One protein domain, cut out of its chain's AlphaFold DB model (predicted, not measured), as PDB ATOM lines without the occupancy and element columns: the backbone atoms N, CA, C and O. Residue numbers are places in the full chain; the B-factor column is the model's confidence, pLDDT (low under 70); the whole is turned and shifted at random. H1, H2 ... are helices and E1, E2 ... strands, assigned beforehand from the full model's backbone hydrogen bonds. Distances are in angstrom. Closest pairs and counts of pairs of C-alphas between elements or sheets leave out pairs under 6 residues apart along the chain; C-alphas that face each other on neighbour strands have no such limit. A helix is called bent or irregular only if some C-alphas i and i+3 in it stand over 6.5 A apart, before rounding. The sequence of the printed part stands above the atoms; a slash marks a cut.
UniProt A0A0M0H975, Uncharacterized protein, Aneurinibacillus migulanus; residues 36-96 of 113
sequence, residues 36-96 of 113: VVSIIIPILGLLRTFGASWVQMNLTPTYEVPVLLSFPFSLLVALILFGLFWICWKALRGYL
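What this domain is: This is residues 36 to 96 of the 113 residues of an uncharacterized protein of Aneurinibacillus migulanus (UniProt A0A0M0H975). A long helix, H2, has the shorter helix H1 side by side with it along part of its length, running the opposite way, and its far end, residues 86 to 96, sticks out alone beyond H1. At the other end of the pair, where H1 ends and H2 begins, residues 50 to 66 make a small loop head that holds the short strand E1. The printed part has 61 residues with two named helices and one named strand, in the order H1, E1, H2, and the class is mostly helix. The whole is loose, with a radius of gyration of the C-alphas of 14.3 A, and only just elongated, spanning 44 by 22 by 17 A.

Where its parts are: Find C-alpha 67 at (110.816, 66.641, 113.767); from there H2, residues 67 to 96, runs 43.1 A to C-alpha 96 at (141.730, 70.640, 83.993). H2 is irregular, but only just: C-alphas 68 and 71 are 6.7 A apart, against about 5 A in a regular helix. Now look at C-alpha 36 at (128.029, 63.002, 98.482), where H1, residues 36 to 49, begins; it measures 20.7 A from first to last C-alpha. H1 is neither bent nor irregular, but only just: C-alphas 39 and 42 are 6.2 A apart. E1 is residues 58 to 60, 5.3 A from first to last C-alpha.

How they stand to each other: Start from H2 and look across to H1: they touch, with 32 pairs of C-alphas within 8 A. Their closest C-alphas are those of Ser 38 and Ala 78, 4.5 A apart. Their lines stand at a shallow tilt of 6 degrees, and they run opposite ways. In the backbone, 24 of 26 O i to N i+4 pairs of H2 and 8 of 10 of H1 are within hydrogen-bond range. E1 is apart from H1 and apart from H2. E1 pairs with no named strand, but look at residues 63 to 64: they form a short antiparallel pairing with residues 58 to 60.

The domain as a whole: The two C-alphas farthest apart are those of Thr 62 and Leu 96, at 46.2 A. Residues 86 to 96, which belong to H2, stand free; the body without them spans 30 by 22 by 15 A. The printed part has no cut, and its two links, H1 to E1 with 8 residues and E1 to H2 with 6, are short. Read the B-factor column for the model's confidence: the mean pLDDT of the printed part is 77.8, and residue 53, residues 55 to 68 and residue 70 are under 70.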
ATOM      1  N   VAL A  36     128.507  64.149  97.695       89.12
ATOM      2  CA  VAL A  36     128.029  63.002  98.482       89.12
ATOM      3  C   VAL A  36     127.216  63.469  99.690       89.12
ATOM      4  O   VAL A  36     126.099  63.001  99.908       89.12
ATOM      5  N   VAL A  37     127.727  64.442 100.448       88.25
ATOM      6  CA  VAL A  37     127.049  64.967 101.641       88.25
ATOM      7  C   VAL A  37     125.743  65.682 101.270       88.25
ATOM      8  O   VAL A  37     124.749  65.522 101.972       88.25
ATOM      9  N   SER A  38     125.695  66.401 100.144       86.56
ATOM     10  CA  SER A  38     124.471  67.053  99.649       86.56
ATOM     11  C   SER A  38     123.326  66.063  99.395       86.56
ATOM     12  O   SER A  38     122.174  66.409  99.631       86.56
ATOM     13  N   ILE A  39     123.622  64.829  98.978       86.25
ATOM     14  CA  ILE A  39     122.611  63.778  98.757       86.25
ATOM     15  C   ILE A  39     122.234  63.082 100.068       86.25
ATOM     16  O   ILE A  39     121.071  62.750 100.293       86.25
ATOM     17  N   ILE A  40     123.208  62.866 100.950       87.19
ATOM     18  CA  ILE A  40     123.013  62.154 102.214       87.19
ATOM     19  C   ILE A  40     122.177  62.984 103.205       87.19
ATOM     20  O   ILE A  40     121.261  62.452 103.829       87.19
ATOM     21  N   ILE A  41     122.424  64.291 103.321       86.31
ATOM     22  CA  ILE A  41     121.698  65.188 104.242       86.31
ATOM     23  C   ILE A  41     120.160  65.136 104.097       86.31
ATOM     24  O   ILE A  41     119.492  64.962 105.120       86.31
ATOM     25  N   PRO A  42     119.559  65.261 102.899       82.69
ATOM     26  CA  PRO A  42     118.105  65.218 102.750       82.69
ATOM     27  C   PRO A  42     117.538  63.824 103.043       82.69
ATOM     28  O   PRO A  42     116.431  63.717 103.564       82.69
ATOM     29  N   ILE A  43     118.306  62.756 102.791       84.75
ATOM     30  CA  ILE A  43     117.928  61.386 103.172       84.75
ATOM     31  C   ILE A  43     117.877  61.254 104.700       84.75
ATOM     32  O   ILE A  43     116.906  60.716 105.234       84.75
ATOM     33  N   LEU A  44     118.869  61.787 105.424       83.56
ATOM     34  CA  LEU A  44     118.840  61.817 106.892       83.56
ATOM     35  C   LEU A  44     117.679  62.658 107.433       83.56
ATOM     36  O   LEU A  44     117.045  62.260 108.410       83.56
ATOM     37  N   GLY A  45     117.384  63.798 106.806       79.56
ATOM     38  CA  GLY A  45     116.238  64.630 107.170       79.56
ATOM     39  C   GLY A  45     114.907  63.898 107.003       79.56
ATOM     40  O   GLY A  45     114.084  63.935 107.915       79.56
ATOM     41  N   LEU A  46     114.727  63.171 105.893       81.19
ATOM     42  CA  LEU A  46     113.560  62.306 105.670       81.19
ATOM     43  C   LEU A  46     113.449  61.219 106.739       81.19
ATOM     44  O   LEU A  46     112.396  61.077 107.356       81.19
ATOM     45  N   LEU A  47     114.533  60.480 106.994       82.62
ATOM     46  CA  LEU A  47     114.571  59.424 108.009       82.62
ATOM     47  C   LEU A  47     114.179  59.956 109.395       82.62
ATOM     48  O   LEU A  47     113.381  59.327 110.089       82.62
ATOM     49  N   ARG A  48     114.673  61.139 109.776       75.81
ATOM     50  CA  ARG A  48     114.293  61.794 111.037       75.81
ATOM     51  C   ARG A  48     112.798  62.124 111.072       75.81
ATOM     52  O   ARG A  48     112.160  61.883 112.093       75.81
ATOM     53  N   THR A  49     112.218  62.605 109.971       76.31
ATOM     54  CA  THR A  49     110.774  62.887 109.874       76.31
ATOM     55  C   THR A  49     109.903  61.629 109.978       76.31
ATOM     56  O   THR A  49     108.805  61.711 110.520       76.31
ATOM     57  N   PHE A  50     110.405  60.456 109.575       79.62
ATOM     58  CA  PHE A  50     109.738  59.160 109.779       79.62
ATOM     59  C   PHE A  50     109.930  58.556 111.186       79.62
ATOM     60  O   PHE A  50     109.546  57.413 111.422       79.62
ATOM     61  N   GLY A  51     110.491  59.310 112.139       71.06
ATOM     62  CA  GLY A  51     110.621  58.885 113.538       71.06
ATOM     63  C   GLY A  51     111.957  58.228 113.882       71.06
ATOM     64  O   GLY A  51     112.107  57.677 114.972       71.06
ATOM     65  N   ALA A  52     112.949  58.301 112.994       74.25
ATOM     66  CA  ALA A  52     114.275  57.776 113.273       74.25
ATOM     67  C   ALA A  52     115.049  58.727 114.215       74.25
ATOM     68  O   ALA A  52     115.768  59.632 113.786       74.25
ATOM     69  N   SER A  53     114.878  58.522 115.526       67.25
ATOM     70  CA  SER A  53     115.431  59.354 116.611       67.25
ATOM     71  C   SER A  53     116.960  59.310 116.736       67.25
ATOM     72  O   SER A  53     117.550  60.151 117.410       67.25
ATOM     73  N   TRP A  54     117.615  58.373 116.045       71.75
ATOM     74  CA  TRP A  54     119.074  58.236 115.991       71.75
ATOM     75  C   TRP A  54     119.795  59.380 115.255       71.75
ATOM     76  O   TRP A  54     120.987  59.594 115.451       71.75
ATOM     77  N   VAL A  55     119.084  60.141 114.418       69.75
ATOM     78  CA  VAL A  55     119.632  61.260 113.654       69.75
ATOM     79  C   VAL A  55     119.324  62.479 114.484       69.75
ATOM     80  O   VAL A  55     118.195  62.953 114.435       69.75
ATOM     81  N   GLN A  56     120.284  62.961 115.270       68.25
ATOM     82  CA  GLN A  56     120.124  64.161 116.087       68.25
ATOM     83  C   GLN A  56     120.473  65.421 115.282       68.25
ATOM     84  O   GLN A  56     121.603  65.588 114.830       68.25
ATOM     85  N   MET A  57     119.491  66.308 115.090       65.69
ATOM     86  CA  MET A  57     119.696  67.668 114.585       65.69
ATOM     87  C   MET A  57     119.555  68.649 115.749       65.69
ATOM     88  O   MET A  57     118.442  69.036 116.112       65.69
ATOM     89  N   ASN A  58     120.694  69.033 116.323       68.25
ATOM     90  CA  ASN A  58     120.777  69.981 117.429       68.25
ATOM     91  C   ASN A  58     121.335  71.302 116.889       68.25
ATOM     92  O   ASN A  58     122.457  71.334 116.384       68.25
ATOM     93  N   LEU A  59     120.547  72.381 116.954       62.31
ATOM     94  CA  LEU A  59     121.013  73.733 116.600       62.31
ATOM     95  C   LEU A  59     121.882  74.321 117.719       62.31
ATOM     96  O   LEU A  59     122.809  75.086 117.465       62.31
ATOM     97  N   THR A  60     121.597  73.922 118.953       61.53
ATOM     98  CA  THR A  60     122.333  74.276 120.167       61.53
ATOM     99  C   THR A  60     122.329  73.074 121.113       61.53
ATOM    100  O   THR A  60     121.444  72.225 121.004       61.53
ATOM    101  N   PRO A  61     123.261  72.992 122.083       66.56
ATOM    102  CA  PRO A  61     123.281  71.913 123.082       66.56
ATOM    103  C   PRO A  61     121.970  71.781 123.873       66.56
ATOM    104  O   PRO A  61     121.687  70.733 124.439       66.56
ATOM    105  N   THR A  62     121.184  72.856 123.921       67.19
ATOM    106  CA  THR A  62     119.921  72.978 124.654       67.19
ATOM    107  C   THR A  62     118.684  73.017 123.755       67.19
ATOM    108  O   THR A  62     117.578  73.098 124.284       67.19
ATOM    109  N   TYR A  63     118.831  72.983 122.422       56.16
ATOM    110  CA  TYR A  63     117.703  73.133 121.499       56.16
ATOM    111  C   TYR A  63     117.766  72.125 120.347       56.16
ATOM    112  O   TYR A  63     118.570  72.237 119.413       56.16
ATOM    113  N   GLU A  64     116.873  71.141 120.419       65.94
ATOM    114  CA  GLU A  64     116.650  70.172 119.353       65.94
ATOM    115  C   GLU A  64     115.679  70.740 118.314       65.94
ATOM    116  O   GLU A  64     114.664  71.354 118.651       65.94
ATOM    117  N   VAL A  65     115.965  70.521 117.029       63.06
ATOM    118  CA  VAL A  65     115.049  70.934 115.961       63.06
ATOM    119  C   VAL A  65     113.817  70.022 115.977       63.06
ATOM    120  O   VAL A  65     113.981  68.799 115.878       63.06
ATOM    121  N   PRO A  66     112.586  70.570 116.031       66.62
ATOM    122  CA  PRO A  66     111.365  69.779 115.937       66.62
ATOM    123  C   PRO A  66     111.355  68.888 114.688       66.62
ATOM    124  O   PRO A  66     111.783  69.292 113.603       66.62
ATOM    125  N   VAL A  67     110.827  67.671 114.825       64.75
ATOM    126  CA  VAL A  67     110.816  66.641 113.767       64.75
ATOM    127  C   VAL A  67     110.162  67.138 112.467       64.75
ATOM    128  O   VAL A  67     110.642  66.821 111.377       64.75
ATOM    129  N   LEU A  68     109.137  67.995 112.565       64.50
ATOM    130  CA  LEU A  68     108.474  68.605 111.404       64.50
ATOM    131  C   LEU A  68     109.373  69.582 110.628       64.50
ATOM    132  O   LEU A  68     109.262  69.670 109.408       64.50
ATOM    133  N   LEU A  69     110.270  70.308 111.304       70.38
ATOM    134  CA  LEU A  69     111.179  71.258 110.647       70.38
ATOM    135  C   LEU A  69     112.448  70.593 110.101       70.38
ATOM    136  O   LEU A  69     113.156  71.187 109.290       70.38
ATOM    137  N   SER A  70     112.736  69.364 110.529       69.06
ATOM    138  CA  SER A  70     113.989  68.671 110.216       69.06
ATOM    139  C   SER A  70     114.145  68.399 108.714       69.06
ATOM    140  O   SER A  70     115.232  68.570 108.164       69.06
ATOM    141  N   PHE A  71     113.052  68.059 108.024       74.50
ATOM    142  CA  PHE A  71     113.066  67.825 106.580       74.50
ATOM    143  C   PHE A  71     113.314  69.101 105.751       74.50
ATOM    144  O   PHE A  71     114.316  69.130 105.033       74.50
ATOM    145  N   PRO A  72     112.506  70.178 105.852       80.69
ATOM    146  CA  PRO A  72     112.762  71.402 105.089       80.69
ATOM    147  C   PRO A  72     114.119  72.034 105.428       80.69
ATOM    148  O   PRO A  72     114.792  72.541 104.531       80.69
ATOM    149  N   PHE A  73     114.573  71.934 106.682       80.31
ATOM    150  CA  PHE A  73     115.909  72.385 107.069       80.31
ATOM    151  C   PHE A  73     117.013  71.570 106.384       80.31
ATOM    152  O   PHE A  73     117.923  72.145 105.787       80.31
ATOM    153  N   SER A  74     116.912  70.236 106.391       80.06
ATOM    154  CA  SER A  74     117.868  69.370 105.692       80.06
ATOM    155  C   SER A  74     117.928  69.665 104.192       80.06
ATOM    156  O   SER A  74     119.010  69.685 103.616       80.06
ATOM    157  N   LEU A  75     116.786  69.964 103.569       85.31
ATOM    158  CA  LEU A  75     116.689  70.254 102.144       85.31
ATOM    159  C   LEU A  75     117.326  71.606 101.803       85.31
ATOM    160  O   LEU A  75     118.034  71.720 100.804       85.31
ATOM    161  N   LEU A  76     117.155  72.610 102.668       87.31
ATOM    162  CA  LEU A  76     117.819  73.905 102.535       87.31
ATOM    163  C   LEU A  76     119.343  73.774 102.661       87.31
ATOM    164  O   LEU A  76     120.084  74.313 101.840       87.31
ATOM    165  N   VAL A  77     119.819  72.999 103.638       85.38
ATOM    166  CA  VAL A  77     121.250  72.703 103.801       85.38
ATOM    167  C   VAL A  77     121.785  71.933 102.589       85.38
ATOM    168  O   VAL A  77     122.815  72.304 102.027       85.38
ATOM    169  N   ALA A  78     121.062  70.913 102.126       85.69
ATOM    170  CA  ALA A  78     121.409  70.132 100.944       85.69
ATOM    171  C   ALA A  78     121.568  71.007  99.696       85.69
ATOM    172  O   ALA A  78     122.525  70.822  98.945       85.69
ATOM    173  N   LEU A  79     120.669  71.981  99.511       89.81
ATOM    174  CA  LEU A  79     120.693  72.937  98.406       89.81
ATOM    175  C   LEU A  79     121.937  73.835  98.454       89.81
ATOM    176  O   LEU A  79     122.586  74.049  97.430       89.81
ATOM    177  N   ILE A  80     122.309  74.322  99.642       90.00
ATOM    178  CA  ILE A  80     123.529  75.120  99.832       90.00
ATOM    179  C   ILE A  80     124.765  74.282  99.486       90.00
ATOM    180  O   ILE A  80     125.604  74.721  98.696       90.00
ATOM    181  N   LEU A  81     124.860  73.056 100.013       86.69
ATOM    182  CA  LEU A  81     125.966  72.153  99.688       86.69
ATOM    183  C   LEU A  81     126.009  71.796  98.200       86.69
ATOM    184  O   LEU A  81     127.093  71.721  97.629       86.69
ATOM    185  N   PHE A  82     124.852  71.618  97.562       85.75
ATOM    186  CA  PHE A  82     124.770  71.372  96.126       85.75
ATOM    187  C   PHE A  82     125.332  72.554  95.324       85.75
ATOM    188  O   PHE A  82     126.067  72.366  94.354       85.75
ATOM    189  N   GLY A  83     125.053  73.785  95.765       87.44
ATOM    190  CA  GLY A  83     125.652  74.994  95.204       87.44
ATOM    191  C   GLY A  83     127.179  75.006  95.330       87.44
ATOM    192  O   GLY A  83     127.877  75.249  94.342       87.44
ATOM    193  N   LEU A  84     127.715  74.679  96.511       86.06
ATOM    194  CA  LEU A  84     129.165  74.578  96.730       86.06
ATOM    195  C   LEU A  84     129.799  73.479  95.869       86.06
ATOM    196  O   LEU A  84     130.850  73.699  95.261       86.06
ATOM    197  N   PHE A  85     129.146  72.320  95.785       86.88
ATOM    198  CA  PHE A  85     129.545  71.221  94.915       86.88
ATOM    199  C   PHE A  85     129.659  71.688  93.463       86.88
ATOM    200  O   PHE A  85     130.685  71.461  92.819       86.88
ATOM    201  N   TRP A  86     128.640  72.387  92.964       83.12
ATOM    202  CA  TRP A  86     128.600  72.880  91.592       83.12
ATOM    203  C   TRP A  86     129.731  73.868  91.292       83.12
ATOM    204  O   TRP A  86     130.381  73.770  90.247       83.12
ATOM    205  N   ILE A  87     130.001  74.795  92.217       86.44
ATOM    206  CA  ILE A  87     131.105  75.755  92.096       86.44
ATOM    207  C   ILE A  87     132.451  75.018  92.080       86.44
ATOM    208  O   ILE A  87     133.254  75.256  91.174       86.44
ATOM    209  N   CYS A  88     132.682  74.085  93.011       82.94
ATOM    210  CA  CYS A  88     133.913  73.286  93.059       82.94
ATOM    211  C   CYS A  88     134.110  72.461  91.782       82.94
ATOM    212  O   CYS A  88     135.205  72.426  91.226       82.94
ATOM    213  N   TRP A  89     133.042  71.848  91.271       79.12
ATOM    214  CA  TRP A  89     133.079  71.056  90.046       79.12
ATOM    215  C   TRP A  89     133.383  71.911  88.809       79.12
ATOM    216  O   TRP A  89     134.171  71.514  87.944       79.12
ATOM    217  N   LYS A  90     132.800  73.116  88.721       83.25
ATOM    218  CA  LYS A  90     133.133  74.084  87.665       83.25
ATOM    219  C   LYS A  90     134.593  74.525  87.746       83.25
ATOM    220  O   LYS A  90     135.261  74.539  86.714       83.25
ATOM    221  N   ALA A  91     135.079  74.857  88.940       79.06
ATOM    222  CA  ALA A  91     136.465  75.267  89.149       79.06
ATOM    223  C   ALA A  91     137.445  74.149  88.757       79.06
ATOM    224  O   ALA A  91     138.396  74.399  88.018       79.06
ATOM    225  N   LEU A  92     137.159  72.905  89.157       79.06
ATOM    226  CA  LEU A  92     137.962  71.736  88.803       79.06
ATOM    227  C   LEU A  92     138.011  71.520  87.285       79.06
ATOM    228  O   LEU A  92     139.091  71.367  86.721       79.06
ATOM    229  N   ARG A  93     136.860  71.569  86.597       81.31
ATOM    230  CA  ARG A  93     136.830  71.439  85.131       81.31
ATOM    231  C   ARG A  93     137.581  72.564  84.425       81.31
ATOM    232  O   ARG A  93     138.313  72.279  83.485       81.31
ATOM    233  N   GLY A  94     137.436  73.807  84.884       80.56
ATOM    234  CA  GLY A  94     138.186  74.944  84.342       80.56
ATOM    235  C   GLY A  94     139.699  74.793  84.525       80.56
ATOM    236  O   GLY A  94     140.476  75.120  83.631       80.56
ATOM    237  N   TYR A  95     140.124  74.235  85.656       75.62
ATOM    238  CA  TYR A  95     141.534  73.977  85.913       75.62
ATOM    239  C   TYR A  95     142.091  72.850  85.028       75.62
ATOM    240  O   TYR A  95     143.166  72.986  84.445       75.62
ATOM    241  N   LEU A  96     141.337  71.761  84.851       78.44
ATOM    242  CA  LEU A  96     141.730  70.640  83.993       78.44
ATOM    243  C   LEU A  96     141.833  71.040  82.513       78.44
ATOM    244  O   LEU A  96     142.762  70.610  81.825       78.44
TER     245      LEU A  96